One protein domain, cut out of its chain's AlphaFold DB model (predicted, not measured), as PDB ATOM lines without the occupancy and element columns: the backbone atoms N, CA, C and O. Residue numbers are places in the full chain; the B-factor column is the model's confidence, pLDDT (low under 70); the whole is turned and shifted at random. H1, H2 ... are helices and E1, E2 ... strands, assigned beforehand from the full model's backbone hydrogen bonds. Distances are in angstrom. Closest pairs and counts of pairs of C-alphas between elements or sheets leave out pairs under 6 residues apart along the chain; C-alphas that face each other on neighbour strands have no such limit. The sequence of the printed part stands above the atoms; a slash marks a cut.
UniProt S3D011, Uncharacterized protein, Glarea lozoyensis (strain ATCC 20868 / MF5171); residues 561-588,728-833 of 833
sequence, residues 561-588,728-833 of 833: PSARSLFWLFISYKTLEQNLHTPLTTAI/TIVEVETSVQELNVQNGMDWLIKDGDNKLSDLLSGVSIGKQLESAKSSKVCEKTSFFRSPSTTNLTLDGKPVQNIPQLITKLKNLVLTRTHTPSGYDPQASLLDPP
ATOM      1  N   PRO A 561     187.498 202.533 168.793       75.25
ATOM      2  CA  PRO A 561     188.726 202.940 169.491       75.25
ATOM      3  C   PRO A 561     189.408 204.186 168.894       75.25
ATOM      4  O   PRO A 561     189.880 205.064 169.621       75.25
ATOM      5  N   SER A 562     189.390 204.314 167.564       70.31
ATOM      6  CA  SER A 562     189.909 205.491 166.856       70.31
ATOM      7  C   SER A 562     189.094 206.762 167.135       70.31
ATOM      8  O   SER A 562     189.671 207.822 167.368       70.31
ATOM      9  N   ALA A 563     187.760 206.658 167.183       73.94
ATOM     10  CA  ALA A 563     186.874 207.775 167.519       73.94
ATOM     11  C   ALA A 563     187.050 208.211 168.979       73.94
ATOM     12  O   ALA A 563     187.125 209.404 169.258       73.94
ATOM     13  N   ARG A 564     187.208 207.256 169.904       76.94
ATOM     14  CA  ARG A 564     187.493 207.537 171.317       76.94
ATOM     15  C   ARG A 564     188.780 208.344 171.485       76.94
ATOM     16  O   ARG A 564     188.793 209.360 172.179       76.94
ATOM     17  N   SER A 565     189.833 207.924 170.789       74.81
ATOM     18  CA  SER A 565     191.137 208.597 170.794       74.81
ATOM     19  C   SER A 565     191.049 210.011 170.209       74.81
ATOM     20  O   SER A 565     191.553 210.960 170.805       74.81
ATOM     21  N   LEU A 566     190.333 210.180 169.090       74.81
ATOM     22  CA  LEU A 566     190.061 211.482 168.469       74.81
ATOM     23  C   LEU A 566     189.279 212.421 169.404       74.81
ATOM     24  O   LEU A 566     189.612 213.599 169.530       74.81
ATOM     25  N   PHE A 567     188.242 211.922 170.075       79.69
ATOM     26  CA  PHE A 567     187.407 212.741 170.958       79.69
ATOM     27  C   PHE A 567     188.192 213.195 172.185       79.69
ATOM     28  O   PHE A 567     188.125 214.363 172.572       79.69
ATOM     29  N   TRP A 568     188.995 212.293 172.752       77.88
ATOM     30  CA  TRP A 568     189.896 212.617 173.849       77.88
ATOM     31  C   TRP A 568     190.953 213.649 173.437       77.88
ATOM     32  O   TRP A 568     191.212 214.591 174.190       77.88
ATOM     33  N   LEU A 569     191.499 213.543 172.218       75.88
ATOM     34  CA  LEU A 569     192.416 214.531 171.642       75.88
ATOM     35  C   LEU A 569     191.766 215.926 171.588       75.88
ATOM     36  O   LEU A 569     192.362 216.908 172.030       75.88
ATOM     37  N   PHE A 570     190.527 216.017 171.094       76.88
ATOM     38  CA  PHE A 570     189.782 217.276 170.992       76.88
ATOM     39  C   PHE A 570     189.481 217.910 172.351       76.88
ATOM     40  O   PHE A 570     189.695 219.114 172.525       76.88
ATOM     41  N   ILE A 571     189.031 217.115 173.325       78.31
ATOM     42  CA  ILE A 571     188.751 217.599 174.683       78.31
ATOM     43  C   ILE A 571     190.036 218.070 175.364       78.31
ATOM     44  O   ILE A 571     190.056 219.158 175.948       78.31
ATOM     45  N   SER A 572     191.112 217.289 175.255       77.62
ATOM     46  CA  SER A 572     192.413 217.610 175.852       77.62
ATOM     47  C   SER A 572     192.984 218.899 175.272       77.62
ATOM     48  O   SER A 572     193.334 219.805 176.028       77.62
ATOM     49  N   TYR A 573     192.984 219.036 173.941       77.94
ATOM     50  CA  TYR A 573     193.434 220.246 173.252       77.94
ATOM     51  C   TYR A 573     192.668 221.483 173.723       77.94
ATOM     52  O   TYR A 573     193.263 222.469 174.157       77.94
ATOM     53  N   LYS A 574     191.331 221.433 173.673       78.19
ATOM     54  CA  LYS A 574     190.498 222.598 173.986       78.19
ATOM     55  C   LYS A 574     190.536 222.954 175.472       78.19
ATOM     56  O   LYS A 574     190.472 224.131 175.825       78.19
ATOM     57  N   THR A 575     190.676 221.957 176.343       79.06
ATOM     58  CA  THR A 575     190.848 222.186 177.780       79.06
ATOM     59  C   THR A 575     192.185 222.850 178.074       79.06
ATOM     60  O   THR A 575     192.208 223.816 178.831       79.06
ATOM     61  N   LEU A 576     193.277 222.405 177.447       79.88
ATOM     62  CA  LEU A 576     194.583 223.055 177.578       79.88
ATOM     63  C   LEU A 576     194.562 224.488 177.036       79.88
ATOM     64  O   LEU A 576     195.059 225.389 177.704       79.88
ATOM     65  N   GLU A 577     193.918 224.719 175.889       80.62
ATOM     66  CA  GLU A 577     193.754 226.056 175.302       80.62
ATOM     67  C   GLU A 577     193.046 227.024 176.264       80.62
ATOM     68  O   GLU A 577     193.496 228.145 176.484       80.62
ATOM     69  N   GLN A 578     191.962 226.578 176.904       80.62
ATOM     70  CA  GLN A 578     191.217 227.390 177.871       80.62
ATOM     71  C   GLN A 578     191.968 227.616 179.195       80.62
ATOM     72  O   GLN A 578     191.572 228.484 179.969       80.62
ATOM     73  N   ASN A 579     193.029 226.851 179.461       81.94
ATOM     74  CA  ASN A 579     193.821 226.905 180.691       81.94
ATOM     75  C   ASN A 579     195.261 227.395 180.447       81.94
ATOM     76  O   ASN A 579     196.133 227.197 181.292       81.94
ATOM     77  N   LEU A 580     195.528 228.055 179.313       83.56
ATOM     78  CA  LEU A 580     196.863 228.559 178.968       83.56
ATOM     79  C   LEU A 580     197.443 229.521 180.011       83.56
ATOM     80  O   LEU A 580     198.650 229.517 180.249       83.56
ATOM     81  N   HIS A 581     196.577 230.321 180.631       85.75
ATOM     82  CA  HIS A 581     196.938 231.320 181.638       85.75
ATOM     83  C   HIS A 581     196.774 230.812 183.076       85.75
ATOM     84  O   HIS A 581     196.933 231.583 184.019       85.75
ATOM     85  N   THR A 582     196.423 229.537 183.267       83.56
ATOM     86  CA  THR A 582     196.238 228.974 184.607       83.56
ATOM     87  C   THR A 582     197.573 228.997 185.361       83.56
ATOM     88  O   THR A 582     198.574 228.521 184.815       83.56
ATOM     89  N   PRO A 583     197.614 229.512 186.605       87.00
ATOM     90  CA  PRO A 583     198.858 229.663 187.346       87.00
ATOM     91  C   PRO A 583     199.484 228.303 187.684       87.00
ATOM     92  O   PRO A 583     198.866 227.392 188.259       87.00
ATOM     93  N   LEU A 584     200.756 228.167 187.333       89.31
ATOM     94  CA  LEU A 584     201.632 227.036 187.592       89.31
ATOM     95  C   LEU A 584     202.781 227.475 188.496       89.31
ATOM     96  O   LEU A 584     203.291 228.580 188.379       89.31
ATOM     97  N   THR A 585     203.222 226.582 189.374       92.88
ATOM     98  CA  THR A 585     204.353 226.844 190.267       92.88
ATOM     99  C   THR A 585     205.551 226.052 189.770       92.88
ATOM    100  O   THR A 585     205.546 224.821 189.817       92.88
ATOM    101  N   THR A 586     206.573 226.741 189.269       92.44
ATOM    102  CA  THR A 586     207.823 226.133 188.791       92.44
ATOM    103  C   THR A 586     208.926 226.265 189.826       92.44
ATOM    104  O   THR A 586     209.033 227.284 190.499       92.44
ATOM    105  N   ALA A 587     209.766 225.243 189.946       94.06
ATOM    106  CA  ALA A 587     210.953 225.264 190.787       94.06
ATOM    107  C   ALA A 587     212.183 225.528 189.913       94.06
ATOM    108  O   ALA A 587     212.528 224.701 189.064       94.06
ATOM    109  N   ILE A 588     212.846 226.664 190.122       94.38
ATOM    110  CA  ILE A 588     214.065 227.054 189.398       94.38
ATOM    111  C   ILE A 588     215.179 227.464 190.359       94.38
ATOM    112  O   ILE A 588     214.975 227.651 191.561       94.38
ATOM    113  N   THR A 728     218.303 227.890 197.613       92.69
ATOM    114  CA  THR A 728     218.765 228.103 196.229       92.69
ATOM    115  C   THR A 728     217.814 227.575 195.159       92.69
ATOM    116  O   THR A 728     218.043 227.837 193.981       92.69
ATOM    117  N   ILE A 729     216.793 226.813 195.552       94.00
ATOM    118  CA  ILE A 729     215.672 226.417 194.694       94.00
ATOM    119  C   ILE A 729     214.475 227.240 195.157       94.00
ATOM    120  O   ILE A 729     214.104 227.199 196.336       94.00
ATOM    121  N   VAL A 730     213.924 228.026 194.244       93.81
ATOM    122  CA  VAL A 730     212.821 228.950 194.505       93.81
ATOM    123  C   VAL A 730     211.626 228.571 193.652       93.81
ATOM    124  O   VAL A 730     211.778 228.109 192.521       93.81
ATOM    125  N   GLU A 731     210.445 228.757 194.225       94.38
ATOM    126  CA  GLU A 731     209.180 228.560 193.534       94.38
ATOM    127  C   GLU A 731     208.764 229.875 192.884       94.38
ATOM    128  O   GLU A 731     208.723 230.913 193.545       94.38
ATOM    129  N   VAL A 732     208.498 229.825 191.585       92.69
ATOM    130  CA  VAL A 732     208.107 230.970 190.766       92.69
ATOM    131  C   VAL A 732     206.787 230.642 190.089       92.69
ATOM    132  O   VAL A 732     206.639 229.584 189.465       92.69
ATOM    133  N   GLU A 733     205.824 231.543 190.245       93.56
ATOM    134  CA  GLU A 733     204.553 231.464 189.538       93.56
ATOM    135  C   GLU A 733     204.762 231.777 188.052       93.56
ATOM    136  O   GLU A 733     205.480 232.709 187.697       93.56
ATOM    137  N   THR A 734     204.168 230.962 187.187       92.25
ATOM    138  CA  THR A 734     204.193 231.115 185.731       92.25
ATOM    139  C   THR A 734     202.910 230.544 185.122       92.25
ATOM    140  O   THR A 734     202.019 230.095 185.840       92.25
ATOM    141  N   SER A 735     202.803 230.507 183.798       90.31
ATOM    142  CA  SER A 735     201.690 229.897 183.069       90.31
ATOM    143  C   SER A 735     202.172 228.958 181.960       90.31
ATOM    144  O   SER A 735     203.343 228.961 181.571       90.31
ATOM    145  N   VAL A 736     201.259 228.146 181.416       86.75
ATOM    146  CA  VAL A 736     201.549 227.292 180.249       86.75
ATOM    147  C   VAL A 736     201.991 228.153 179.065       86.75
ATOM    148  O   VAL A 736     202.950 227.809 178.380       86.75
ATOM    149  N   GLN A 737     201.340 229.300 178.858       86.62
ATOM    150  CA  GLN A 737     201.696 230.232 177.792       86.62
ATOM    151  C   GLN A 737     203.138 230.744 177.924       86.62
ATOM    152  O   GLN A 737     203.887 230.716 176.949       86.62
ATOM    153  N   GLU A 738     203.547 231.178 179.116       87.19
ATOM    154  CA  GLU A 738     204.903 231.687 179.361       87.19
ATOM    155  C   GLU A 738     205.978 230.616 179.143       87.19
ATOM    156  O   GLU A 738     207.021 230.898 178.548       87.19
ATOM    157  N   LEU A 739     205.709 229.377 179.563       88.19
ATOM    158  CA  LEU A 739     206.597 228.243 179.310       88.19
ATOM    159  C   LEU A 739     206.677 227.911 177.813       88.19
ATOM    160  O   LEU A 739     207.772 227.652 177.309       88.19
ATOM    161  N   ASN A 740     205.562 227.976 177.085       86.69
ATOM    162  CA  ASN A 740     205.525 227.698 175.647       86.69
ATOM    163  C   ASN A 740     206.306 228.731 174.830       86.69
ATOM    164  O   ASN A 740     207.012 228.356 173.897       86.69
ATOM    165  N   VAL A 741     206.254 230.016 175.205       85.38
ATOM    166  CA  VAL A 741     207.039 231.079 174.547       85.38
ATOM    167  C   VAL A 741     208.544 230.788 174.598       85.38
ATOM    168  O   VAL A 741     209.275 231.174 173.687       85.38
ATOM    169  N   GLN A 742     209.021 230.114 175.647       85.75
ATOM    170  CA  GLN A 742     210.449 229.844 175.837       85.75
ATOM    171  C   GLN A 742     210.899 228.471 175.329       85.75
ATOM    172  O   GLN A 742     212.055 228.332 174.937       85.75
ATOM    173  N   ASN A 743     210.017 227.469 175.340       85.56
ATOM    174  CA  ASN A 743     210.386 226.069 175.089       85.56
ATOM    175  C   ASN A 743     209.699 225.454 173.861       85.56
ATOM    176  O   ASN A 743     210.020 224.326 173.492       85.56
ATOM    177  N   GLY A 744     208.753 226.158 173.237       81.81
ATOM    178  CA  GLY A 744     207.866 225.578 172.231       81.81
ATOM    179  C   GLY A 744     206.807 224.654 172.843       81.81
ATOM    180  O   GLY A 744     206.592 224.648 174.056       81.81
ATOM    181  N   MET A 745     206.129 223.878 171.991       77.31
ATOM    182  CA  MET A 745     204.978 223.037 172.361       77.31
ATOM    183  C   MET A 745     205.311 221.553 172.551       77.31
ATOM    184  O   MET A 745     204.501 220.824 173.121       77.31
ATOM    185  N   ASP A 746     206.497 221.109 172.129       76.06
ATOM    186  CA  ASP A 746     206.891 219.691 172.042       76.06
ATOM    187  C   ASP A 746     206.889 218.942 173.382       76.06
ATOM    188  O   ASP A 746     206.874 217.709 173.433       76.06
ATOM    189  N   TRP A 747     206.945 219.684 174.489       78.31
ATOM    190  CA  TRP A 747     206.849 219.134 175.837       78.31
ATOM    191  C   TRP A 747     205.410 218.776 176.234       78.31
ATOM    192  O   TRP A 747     205.197 217.915 177.092       78.31
ATOM    193  N   LEU A 748     204.425 219.423 175.605       76.31
ATOM    194  CA  LEU A 748     203.002 219.275 175.890       76.31
ATOM    195  C   LEU A 748     202.290 218.429 174.830       76.31
ATOM    196  O   LEU A 748     201.488 217.568 175.186       76.31
ATOM    197  N   ILE A 749     202.580 218.669 173.549       76.62
ATOM    198  CA  ILE A 749     201.954 217.999 172.405       76.62
ATOM    199  C   ILE A 749     203.057 217.576 171.444       76.62
ATOM    200  O   ILE A 749     203.805 218.418 170.954       76.62
ATOM    201  N   LYS A 750     203.141 216.280 171.147       71.94
ATOM    202  CA  LYS A 750     203.997 215.778 170.074       71.94
ATOM    203  C   LYS A 750     203.133 215.503 168.855       71.94
ATOM    204  O   LYS A 750     202.325 214.582 168.892       71.94
ATOM    205  N   ASP A 751     203.328 216.271 167.790       68.06
ATOM    206  CA  ASP A 751     202.789 215.949 166.470       68.06
ATOM    207  C   ASP A 751     203.824 215.120 165.702       68.06
ATOM    208  O   ASP A 751     204.854 215.632 165.271       68.06
ATOM    209  N   GLY A 752     203.580 213.816 165.554       59.53
ATOM    210  CA  GLY A 752     204.495 212.930 164.836       59.53
ATOM    211  C   GLY A 752     204.660 213.244 163.342       59.53
ATOM    212  O   GLY A 752     205.636 212.783 162.754       59.53
ATOM    213  N   ASP A 753     203.748 214.010 162.731       59.03
ATOM    214  CA  ASP A 753     203.782 214.343 161.302       59.03
ATOM    215  C   ASP A 753     204.185 215.811 161.022       59.03
ATOM    216  O   ASP A 753     204.335 216.169 159.853       59.03
ATOM    217  N   ASN A 754     204.378 216.657 162.050       61.41
ATOM    218  CA  ASN A 754     204.623 218.110 161.929       61.41
ATOM    219  C   ASN A 754     203.612 218.841 161.012       61.41
ATOM    220  O   ASN A 754     203.963 219.777 160.291       61.41
ATOM    221  N   LYS A 755     202.351 218.401 160.999       61.78
ATOM    222  CA  LYS A 755     201.282 218.953 160.149       61.78
ATOM    223  C   LYS A 755     200.405 219.981 160.861       61.78
ATOM    224  O   LYS A 755     199.655 220.691 160.196       61.78
ATOM    225  N   LEU A 756     200.473 220.068 162.186       64.06
ATOM    226  CA  LEU A 756     199.744 221.038 162.994       64.06
ATOM    227  C   LEU A 756     200.590 222.310 163.132       64.06
ATOM    228  O   LEU A 756     201.442 222.420 164.008       64.06
ATOM    229  N   SER A 757     200.371 223.269 162.231       55.00
ATOM    230  CA  SER A 757     201.263 224.423 162.059       55.00
ATOM    231  C   SER A 757     201.038 225.594 163.027       55.00
ATOM    232  O   SER A 757     201.813 226.536 162.969       55.00
ATOM    233  N   ASP A 758     200.023 225.556 163.904       63.56
ATOM    234  CA  ASP A 758     199.706 226.636 164.865       63.56
ATOM    235  C   ASP A 758     198.897 226.116 166.074       63.56
ATOM    236  O   ASP A 758     197.709 226.415 166.256       63.56
ATOM    237  N   LEU A 759     199.521 225.278 166.905       65.69
ATOM    238  CA  LEU A 759     198.888 224.703 168.098       65.69
ATOM    239  C   LEU A 759     198.543 225.787 169.139       65.69
ATOM    240  O   LEU A 759     199.372 226.623 169.482       65.69
ATOM    241  N   LEU A 760     197.321 225.726 169.677       66.81
ATOM    242  CA  LEU A 760     196.761 226.624 170.701       66.81
ATOM    243  C   LEU A 760     196.679 228.110 170.286       66.81
ATOM    244  O   LEU A 760     196.677 229.003 171.130       66.81
ATOM    245  N   SER A 761     196.566 228.372 168.980       65.25
ATOM    246  CA  SER A 761     196.386 229.705 168.378       65.25
ATOM    247  C   SER A 761     194.941 230.237 168.418       65.25
ATOM    248  O   SER A 761     194.654 231.294 167.856       65.25
ATOM    249  N   GLY A 762     194.002 229.504 169.030       63.41
ATOM    250  CA  GLY A 762     192.565 229.797 168.977       63.41
ATOM    251  C   GLY A 762     191.844 229.178 167.773       63.41
ATOM    252  O   GLY A 762     190.613 229.215 167.702       63.41
ATOM    253  N   VAL A 763     192.578 228.583 166.825       64.38
ATOM    254  CA  VAL A 763     191.998 227.828 165.708       64.38
ATOM    255  C   VAL A 763     191.593 226.433 166.185       64.38
ATOM    256  O   VAL A 763     192.367 225.738 166.845       64.38
ATOM    257  N   SER A 764     190.377 225.997 165.834       65.31
ATOM    258  CA  SER A 764     189.915 224.657 166.197       65.31
ATOM    259  C   SER A 764     190.800 223.585 165.559       65.31
ATOM    260  O   SER A 764     191.083 223.612 164.360       65.31
ATOM    261  N   ILE A 765     191.191 222.595 166.359       64.88
ATOM    262  CA  ILE A 765     191.975 221.444 165.898       64.88
ATOM    263  C   ILE A 765     191.278 220.696 164.746       64.88
ATOM    264  O   ILE A 765     191.946 220.230 163.833       64.88
ATOM    265  N   GLY A 766     189.939 220.684 164.695       65.00
ATOM    266  CA  GLY A 766     189.184 220.156 163.552       65.00
ATOM    267  C   GLY A 766     189.502 220.868 162.229       65.00
ATOM    268  O   GLY A 766     189.762 220.209 161.228       65.00
ATOM    269  N   LYS A 767     189.588 222.206 162.233       65.94
ATOM    270  CA  LYS A 767     189.966 222.999 161.050       65.94
ATOM    271  C   LYS A 767     191.429 222.774 160.652       65.94
ATOM    272  O   LYS A 767     191.759 222.780 159.465       65.94
ATOM    273  N   GLN A 768     192.303 222.553 161.634       65.31
ATOM    274  CA  GLN A 768     193.704 222.202 161.383       65.31
ATOM    275  C   GLN A 768     193.826 220.805 160.754       65.31
ATOM    276  O   GLN A 768     194.562 220.635 159.786       65.31
ATOM    277  N   LEU A 769     193.038 219.830 161.218       65.69
ATOM    278  CA  LEU A 769     192.992 218.474 160.659       65.69
ATOM    279  C   LEU A 769     192.422 218.429 159.233       65.69
ATOM    280  O   LEU A 769     192.969 217.715 158.391       65.69
ATOM    281  N   GLU A 770     191.377 219.211 158.934       65.62
ATOM    282  CA  GLU A 770     190.875 219.391 157.559       65.62
ATOM    283  C   GLU A 770     191.971 219.902 156.628       65.62
ATOM    284  O   GLU A 770     192.202 219.348 155.551       65.62
ATOM    285  N   SER A 771     192.668 220.950 157.070       62.97
ATOM    286  CA  SER A 771     193.728 221.600 156.298       62.97
ATOM    287  C   SER A 771     194.909 220.652 156.066       62.97
ATOM    288  O   SER A 771     195.494 220.643 154.984       62.97
ATOM    289  N   ALA A 772     195.209 219.793 157.044       60.19
ATOM    290  CA  ALA A 772     196.269 218.791 156.976       60.19
ATOM    291  C   ALA A 772     195.939 217.571 156.088       60.19
ATOM    292  O   ALA A 772     196.839 216.762 155.835       60.19
ATOM    293  N   LYS A 773     194.680 217.407 155.632       59.53
ATOM    294  CA  LYS A 773     194.183 216.284 154.798       59.53
ATOM    295  C   LYS A 773     194.683 214.903 155.250       59.53
ATOM    296  O   LYS A 773     194.977 214.037 154.429       59.53
ATOM    297  N   SER A 774     194.836 214.695 156.556       55.59
ATOM    298  CA  SER A 774     195.499 213.510 157.097       55.59
ATOM    299  C   SER A 774     194.575 212.800 158.079       55.59
ATOM    300  O   SER A 774     194.330 213.278 159.182       55.59
ATOM    301  N   SER A 775     194.073 211.633 157.677       53.56
ATOM    302  CA  SER A 775     193.217 210.769 158.500       53.56
ATOM    303  C   SER A 775     193.959 210.087 159.658       53.56
ATOM    304  O   SER A 775     193.313 209.498 160.517       53.56
ATOM    305  N   LYS A 776     195.299 210.178 159.707       56.81
ATOM    306  CA  LYS A 776     196.163 209.466 160.670       56.81
ATOM    307  C   LYS A 776     196.820 210.347 161.738       56.81
ATOM    308  O   LYS A 776     197.609 209.851 162.534       56.81
ATOM    309  N   VAL A 777     196.505 211.645 161.793       58.81
ATOM    310  CA  VAL A 777     197.128 212.570 162.768       58.81
ATOM    311  C   VAL A 777     196.862 212.125 164.209       58.81
ATOM    312  O   VAL A 777     197.740 212.222 165.058       58.81
ATOM    313  N   CYS A 778     195.685 211.565 164.490       58.34
ATOM    314  CA  CYS A 778     195.302 211.137 165.841       58.34
ATOM    315  C   CYS A 778     196.069 209.910 166.340       58.34
ATOM    316  O   CYS A 778     196.256 209.770 167.540       58.34
ATOM    317  N   GLU A 779     196.547 209.052 165.436       61.41
ATOM    318  CA  GLU A 779     197.351 207.873 165.787       61.41
ATOM    319  C   GLU A 779     198.796 208.254 166.146       61.41
ATOM    320  O   GLU A 779     199.504 207.489 166.792       61.41
ATOM    321  N   LYS A 780     199.240 209.447 165.733       63.56
ATOM    322  CA  LYS A 780     200.618 209.932 165.892       63.56
ATOM    323  C   LYS A 780     200.750 211.167 166.780       63.56
ATOM    324  O   LYS A 780     201.867 211.648 166.975       63.56
ATOM    325  N   THR A 781     199.635 211.689 167.289       67.06
ATOM    326  CA  THR A 781     199.627 212.837 168.196       67.06
ATOM    327  C   THR A 781     199.478 212.347 169.623       67.06
ATOM    328  O   THR A 781     198.480 211.711 169.954       67.06
ATOM    329  N   SER A 782     200.445 212.663 170.482       68.69
ATOM    330  CA  SER A 782     200.371 212.340 171.907       68.69
ATOM    331  C   SER A 782     200.427 213.592 172.774       68.69
ATOM    332  O   SER A 782     201.171 214.539 172.506       68.69
ATOM    333  N   PHE A 783     199.607 213.588 173.826       70.31
ATOM    334  CA  PHE A 783     199.587 214.617 174.860       70.31
ATOM    335  C   PHE A 783     200.429 214.183 176.056       70.31
ATOM    336  O   PHE A 783     200.379 213.024 176.464       70.31
ATOM    337  N   PHE A 784     201.127 215.145 176.658       69.75
ATOM    338  CA  PHE A 784     201.955 214.983 177.853       69.75
ATOM    339  C   PHE A 784     203.092 213.976 177.663       69.75
ATOM    340  O   PHE A 784     202.979 212.793 177.989       69.75
ATOM    341  N   ARG A 785     204.232 214.471 177.173       66.94
ATOM    342  CA  ARG A 785     205.440 213.663 177.000       66.94
ATOM    343  C   ARG A 785     205.939 213.121 178.345       66.94
ATOM    344  O   ARG A 785     205.732 213.733 179.393       66.94
ATOM    345  N   SER A 786     206.631 211.980 178.314       60.97
ATOM    346  CA  SER A 786     207.268 211.444 179.517       60.97
ATOM    347  C   SER A 786     208.247 212.475 180.114       60.97
ATOM    348  O   SER A 786     209.083 213.017 179.369       60.97
ATOM    349  N   PRO A 787     208.184 212.746 181.436       59.56
ATOM    350  CA  PRO A 787     209.026 213.742 182.097       59.56
ATOM    351  C   PRO A 787     210.529 213.511 181.890       59.56
ATOM    352  O   PRO A 787     211.291 214.469 181.873       59.56
ATOM    353  N   SER A 788     210.953 212.260 181.676       55.25
ATOM    354  CA  SER A 788     212.361 211.875 181.491       55.25
ATOM    355  C   SER A 788     213.001 212.389 180.196       55.25
ATOM    356  O   SER A 788     214.220 212.372 180.073       55.25
ATOM    357  N   THR A 789     212.201 212.855 179.232       57.88
ATOM    358  CA  THR A 789     212.683 213.315 177.912       57.88
ATOM    359  C   THR A 789     212.476 214.810 177.674       57.88
ATOM    360  O   THR A 789     212.678 215.294 176.561       57.88
ATOM    361  N   THR A 790     212.053 215.545 178.705       67.94
ATOM    362  CA  THR A 790     211.578 216.922 178.575       67.94
ATOM    363  C   THR A 790     212.492 217.879 179.335       67.94
ATOM    364  O   THR A 790     212.545 217.837 180.558       67.94
ATOM    365  N   ASN A 791     213.170 218.777 178.615       81.75
ATOM    366  CA  ASN A 791     213.992 219.836 179.204       81.75
ATOM    367  C   ASN A 791     213.258 221.173 179.090       81.75
ATOM    368  O   ASN A 791     213.197 221.749 178.006       81.75
ATOM    369  N   LEU A 792     212.707 221.659 180.203       88.81
ATOM    370  CA  LEU A 792     212.048 222.962 180.265       88.81
ATOM    371  C   LEU A 792     212.941 224.004 180.914       88.81
ATOM    372  O   LEU A 792     213.644 223.734 181.890       88.81
ATOM    373  N   THR A 793     212.850 225.222 180.399       91.00
ATOM    374  CA  THR A 793     213.504 226.394 180.956       91.00
ATOM    375  C   THR A 793     212.507 227.513 181.223       91.00
ATOM    376  O   THR A 793     211.574 227.731 180.454       91.00
ATOM    377  N   LEU A 794     212.719 228.241 182.314       91.44
ATOM    378  CA  LEU A 794     212.033 229.491 182.608       91.44
ATOM    379  C   LEU A 794     213.093 230.570 182.806       91.44
ATOM    380  O   LEU A 794     214.023 230.428 183.599       91.44
ATOM    381  N   ASP A 795     213.005 231.618 181.998       87.62
ATOM    382  CA  ASP A 795     213.993 232.687 181.890       87.62
ATOM    383  C   ASP A 795     215.419 232.200 181.578       87.62
ATOM    384  O   ASP A 795     216.403 232.870 181.898       87.62
ATOM    385  N   GLY A 796     215.549 231.060 180.896       86.75
ATOM    386  CA  GLY A 796     216.830 230.414 180.587       86.75
ATOM    387  C   GLY A 796     217.417 229.579 181.733       86.75
ATOM    388  O   GLY A 796     218.568 229.145 181.643       86.75
ATOM    389  N   LYS A 797     216.655 229.353 182.812       91.31
ATOM    390  CA  LYS A 797     217.015 228.469 183.933       91.31
ATOM    391  C   LYS A 797     216.253 227.147 183.843       91.31
ATOM    392  O   LYS A 797     215.067 227.189 183.531       91.31
ATOM    393  N   PRO A 798     216.882 225.996 184.133       91.62
ATOM    394  CA  PRO A 798     216.210 224.702 184.063       91.62
ATOM    395  C   PRO A 798     215.121 224.574 185.138       91.62
ATOM    396  O   PRO A 798     215.340 224.911 186.307       91.62
ATOM    397  N   VAL A 799     213.959 224.069 184.729       92.06
ATOM    398  CA  VAL A 799     212.829 223.748 185.609       92.06
ATOM    399  C   VAL A 799     213.058 222.379 186.244       92.06
ATOM    400  O   VAL A 799     213.313 221.400 185.549       92.06
ATOM    401  N   GLN A 800     212.953 222.302 187.569       90.50
ATOM    402  CA  GLN A 800     213.318 221.110 188.348       90.50
ATOM    403  C   GLN A 800     212.119 220.229 188.720       90.50
ATOM    404  O   GLN A 800     212.292 219.059 189.045       90.50
ATOM    405  N   ASN A 801     210.898 220.766 188.661       90.88
ATOM    406  CA  ASN A 801     209.663 220.087 189.063       90.88
ATOM    407  C   ASN A 801     208.744 219.741 187.873       90.88
ATOM    408  O   ASN A 801     207.517 219.809 187.971       90.88
ATOM    409  N   ILE A 802     209.334 219.372 186.730       88.19
ATOM    410  CA  ILE A 802     208.601 219.020 185.499       88.19
ATOM    411  C   ILE A 802     207.534 217.927 185.729       88.19
ATOM    412  O   ILE A 802     206.406 218.118 185.267       88.19
ATOM    413  N   PRO A 803     207.798 216.826 186.470       86.94
ATOM    414  CA  PRO A 803     206.777 215.808 186.730       86.94
ATOM    415  C   PRO A 803     205.535 216.366 187.437       86.94
ATOM    416  O   PRO A 803     204.410 216.044 187.060       86.94
ATOM    417  N   GLN A 804     205.720 217.244 188.426       87.69
ATOM    418  CA  GLN A 804     204.627 217.864 189.173       87.69
ATOM    419  C   GLN A 804     203.785 218.785 188.278       87.69
ATOM    420  O   GLN A 804     202.556 218.784 188.380       87.69
ATOM    421  N   LEU A 805     204.428 219.528 187.372       86.75
ATOM    422  CA  LEU A 805     203.746 220.385 186.397       86.75
ATOM    423  C   LEU A 805     202.878 219.564 185.441       86.75
ATOM    424  O   LEU A 805     201.701 219.875 185.259       86.75
ATOM    425  N   ILE A 806     203.433 218.488 184.877       84.56
ATOM    426  CA  ILE A 806     202.706 217.599 183.963       84.56
ATOM    427  C   ILE A 806     201.515 216.955 184.679       84.56
ATOM    428  O   ILE A 806     200.417 216.943 184.131       84.56
ATOM    429  N   THR A 807     201.686 216.481 185.917       85.50
ATOM    430  CA  THR A 807     200.583 215.918 186.712       85.50
ATOM    431  C   THR A 807     199.486 216.947 186.980       85.50
ATOM    432  O   THR A 807     198.307 216.635 186.817       85.50
ATOM    433  N   LYS A 808     199.839 218.194 187.322       85.12
ATOM    434  CA  LYS A 808     198.857 219.273 187.518       85.12
ATOM    435  C   LYS A 808     198.050 219.535 186.241       85.12
ATOM    436  O   LYS A 808     196.830 219.652 186.309       85.12
ATOM    437  N   LEU A 809     198.706 219.566 185.080       83.06
ATOM    438  CA  LEU A 809     198.043 219.763 183.786       83.06
ATOM    439  C   LEU A 809     197.175 218.567 183.375       83.06
ATOM    440  O   LEU A 809     196.056 218.763 182.907       83.06
ATOM    441  N   LYS A 810     197.641 217.334 183.611       82.25
ATOM    442  CA  LYS A 810     196.838 216.118 183.419       82.25
ATOM    443  C   LYS A 810     195.566 216.166 184.261       82.25
ATOM    444  O   LYS A 810     194.480 215.950 183.734       82.25
ATOM    445  N   ASN A 811     195.676 216.533 185.536       81.94
ATOM    446  CA  ASN A 811     194.520 216.648 186.425       81.94
ATOM    447  C   ASN A 811     193.526 217.716 185.956       81.94
ATOM    448  O   ASN A 811     192.324 217.505 186.083       81.94
ATOM    449  N   LEU A 812     193.988 218.829 185.378       78.50
ATOM    450  CA  LEU A 812     193.104 219.849 184.793       78.50
ATOM    451  C   LEU A 812     192.318 219.329 183.581       78.50
ATOM    452  O   LEU A 812     191.159 219.697 183.400       78.50
ATOM    453  N   VAL A 813     192.924 218.461 182.769       76.00
ATOM    454  CA  VAL A 813     192.227 217.797 181.658       76.00
ATOM    455  C   VAL A 813     191.218 216.770 182.182       76.00
ATOM    456  O   VAL A 813     190.073 216.757 181.738       76.00
ATOM    457  N   LEU A 814     191.610 215.966 183.174       68.62
ATOM    458  CA  LEU A 814     190.783 214.892 183.734       68.62
ATOM    459  C   LEU A 814     189.616 215.390 184.599       68.62
ATOM    460  O   LEU A 814     188.549 214.794 184.586       68.62
ATOM    461  N   THR A 815     189.767 216.490 185.338       61.25
ATOM    462  CA  THR A 815     188.698 217.009 186.219       61.25
ATOM    463  C   THR A 815     187.500 217.584 185.462       61.25
ATOM    464  O   THR A 815     186.413 217.671 186.029       61.25
ATOM    465  N   ARG A 816     187.654 217.946 184.181       54.91
ATOM    466  CA  ARG A 816     186.528 218.359 183.323       54.91
ATOM    467  C   ARG A 816     185.777 217.200 182.687       54.91
ATOM    468  O   ARG A 816     184.597 217.347 182.378       54.91
ATOM    469  N   THR A 817     186.428 216.058 182.507       49.16
ATOM    470  CA  THR A 817     185.744 214.816 182.166       49.16
ATOM    471  C   THR A 817     185.196 214.249 183.469       49.16
ATOM    472  O   THR A 817     185.935 213.612 184.207       49.16
ATOM    473  N   HIS A 818     183.933 214.515 183.814       39.53
ATOM    474  CA  HIS A 818     183.279 213.810 184.921       39.53
ATOM    475  C   HIS A 818     183.280 212.303 184.615       39.53
ATOM    476  O   HIS A 818     182.351 211.779 184.008       39.53
ATOM    477  N   THR A 819     184.340 211.603 185.006       33.16
ATOM    478  CA  THR A 819     184.373 210.152 185.106       33.16
ATOM    479  C   THR A 819     183.532 209.777 186.323       33.16
ATOM    480  O   THR A 819     183.857 210.222 187.431       33.16
ATOM    481  N   PRO A 820     182.463 208.976 186.168       28.61
ATOM    482  CA  PRO A 820     181.918 208.225 187.290       28.61
ATOM    483  C   PRO A 820     183.075 207.460 187.943       28.61
ATOM    484  O   PRO A 820     183.956 206.950 187.246       28.61
ATOM    485  N   SER A 821     183.123 207.448 189.274       29.67
ATOM    486  CA  SER A 821     184.181 206.787 190.040       29.67
ATOM    487  C   SER A 821     184.387 205.349 189.548       29.67
ATOM    488  O   SER A 821     183.489 204.525 189.705       29.67
ATOM    489  N   GLY A 822     185.547 205.058 188.952       31.69
ATOM    490  CA  GLY A 822     185.916 203.698 188.538       31.69
ATOM    491  C   GLY A 822     186.744 203.574 187.255       31.69
ATOM    492  O   GLY A 822     187.346 202.527 187.051       31.69
ATOM    493  N   TYR A 823     186.828 204.607 186.408       32.41
ATOM    494  CA  TYR A 823     187.638 204.548 185.184       32.41
ATOM    495  C   TYR A 823     188.991 205.241 185.375       32.41
ATOM    496  O   TYR A 823     189.038 206.466 185.477       32.41
ATOM    497  N   ASP A 824     190.080 204.466 185.419       32.16
ATOM    498  CA  ASP A 824     191.448 204.982 185.315       32.16
ATOM    499  C   ASP A 824     191.864 205.033 183.830       32.16
ATOM    500  O   ASP A 824     192.106 203.988 183.216       32.16
ATOM    501  N   PRO A 825     191.967 206.225 183.213       34.81
ATOM    502  CA  PRO A 825     192.414 206.357 181.830       34.81
ATOM    503  C   PRO A 825     193.875 205.923 181.636       34.81
ATOM    504  O   PRO A 825     194.299 205.748 180.493       34.81
ATOM    505  N   GLN A 826     194.655 205.761 182.716       34.88
ATOM    506  CA  GLN A 826     196.059 205.355 182.638       34.88
ATOM    507  C   GLN A 826     196.238 203.906 182.173       34.88
ATOM    508  O   GLN A 826     197.251 203.610 181.550       34.88
ATOM    509  N   ALA A 827     195.259 203.021 182.392       30.64
ATOM    510  CA  ALA A 827     195.449 201.583 182.186       30.64
ATOM    511  C   ALA A 827     195.341 201.103 180.723       30.64
ATOM    512  O   ALA A 827     195.680 199.959 180.445       30.64
ATOM    513  N   SER A 828     194.870 201.933 179.781       31.27
ATOM    514  CA  SER A 828     194.636 201.499 178.381       31.27
ATOM    515  C   SER A 828     195.294 202.363 177.300       31.27
ATOM    516  O   SER A 828     195.110 202.096 176.116       31.27
ATOM    517  N   LEU A 829     196.041 203.406 177.678       36.72
ATOM    518  CA  LEU A 829     196.635 204.366 176.732       36.72
ATOM    519  C   LEU A 829     198.088 204.753 177.054       36.72
ATOM    520  O   LEU A 829     198.681 205.546 176.322       36.72
ATOM    521  N   LEU A 830     198.669 204.216 178.129       26.86
ATOM    522  CA  LEU A 830     200.103 204.308 178.385       26.86
ATOM    523  C   LEU A 830     200.748 203.014 177.888       26.86
ATOM    524  O   LEU A 830     200.563 201.968 178.493       26.86
ATOM    525  N   ASP A 831     201.463 203.165 176.776       23.62
ATOM    526  CA  ASP A 831     202.274 202.193 176.032       23.62
ATOM    527  C   ASP A 831     201.584 201.609 174.785       23.62
ATOM    528  O   ASP A 831     200.805 200.658 174.871       23.62
ATOM    529  N   PRO A 832     201.877 202.137 173.577       22.59
ATOM    530  CA  PRO A 832     201.943 201.254 172.422       22.59
ATOM    531  C   PRO A 832     203.186 200.349 172.577       22.59
ATOM    532  O   PRO A 832     204.123 200.735 173.283       22.59
ATOM    533  N   PRO A 833     203.247 199.177 171.923       28.47
ATOM    534  CA  PRO A 833     204.546 198.583 171.625       28.47
ATOM    535  C   PRO A 833     205.458 199.567 170.874       28.47
ATOM    536  O   PRO A 833     204.936 200.398 170.086       28.47
TER     537      PRO A 833
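This is residues 561 to 588 and 728 to 833 of the 833 residues of an uncharacterized protein of Glarea lozoyensis (strain ATCC 20868 / MF5171) (UniProt S3D011). Two long helices, H1 and H5, meet about at right angles, and a small two-strand sheet sits beside each: E1 and E2 at the first half of H5, E3 and E4 at H1. The short helices H3 and H4 gather near H1, H2 follows E2, and residues 818 to 824 of the final stretch stick out. The printed part has 134 residues, with five named helices and four named strands in the order H1 E1 E2 H2 E3 H3 H4 E4 H5, and is mixed, helices and strands. Both sheets are antiparallel, in the orders E1 - E2 and E3 - E4. The whole is compact, with a radius of gyration of the C-alphas of 15.4 A, and spans 48 by 37 by 30 A.

H1, residues 561 to 578, touches H5, residues 802 to 816, with residues 571 to 576 alone; the closest C-alphas are those of Ser 572 and Val 813, 5.8 A apart, and their lines are about perpendicular at 74 degrees. E1, residues 584 to 588, is the antiparallel neighbour of E2, residues 729 to 734, at 148 degrees, with N 586 and O 732 at 2.9 A, within hydrogen-bond range. The closest C-alphas of E1 and H5 are those of Leu 584 and Leu 805, 7.1 A apart. H2, residues 736 to 743, is apart from H1 and H5. E3, residues 749 to 751, and E4, residues 781 to 783, are antiparallel neighbours at 172 degrees, with N 750 and O 782 at 3.0 A, within hydrogen-bond range. H3, residues 765 to 771, is close to H1 but not clearly touching, with the C-alphas of Phe 570 and Ile 765 closest at 6.9 A. H4, residues 777 to 780, touches H1 at residues 562 to 569 alone, the C-alphas of Leu 566 and Cys 778 being closest at 5.9 A. Every O i to N i+4 pair is within hydrogen-bond range in H1 and H3, against 3 of 4 in H2 and 10 of 11 in H5; H4 is too short for such a pair.

H1 begins at C-alpha 561, (188.726, 202.940, 169.491), and is 26.0 A long. E1 is 12.6 A long and E2 15.3 A. H5 is 22.2 A long and ends at C-alpha 816, (186.528, 218.359, 183.323).

The C-alphas of Thr 728 and Lys 773, the two farthest apart, are 49.6 A apart. Residues 589 to 727 are not printed, and C-alphas 588 and 728 are 8.4 A apart across the cut. The links E3 to H3 and E4 to H5 are long. Mean pLDDT of the printed part is 70.7; residues 751 to 782, 784 to 790 and 814 to 833 are under 70.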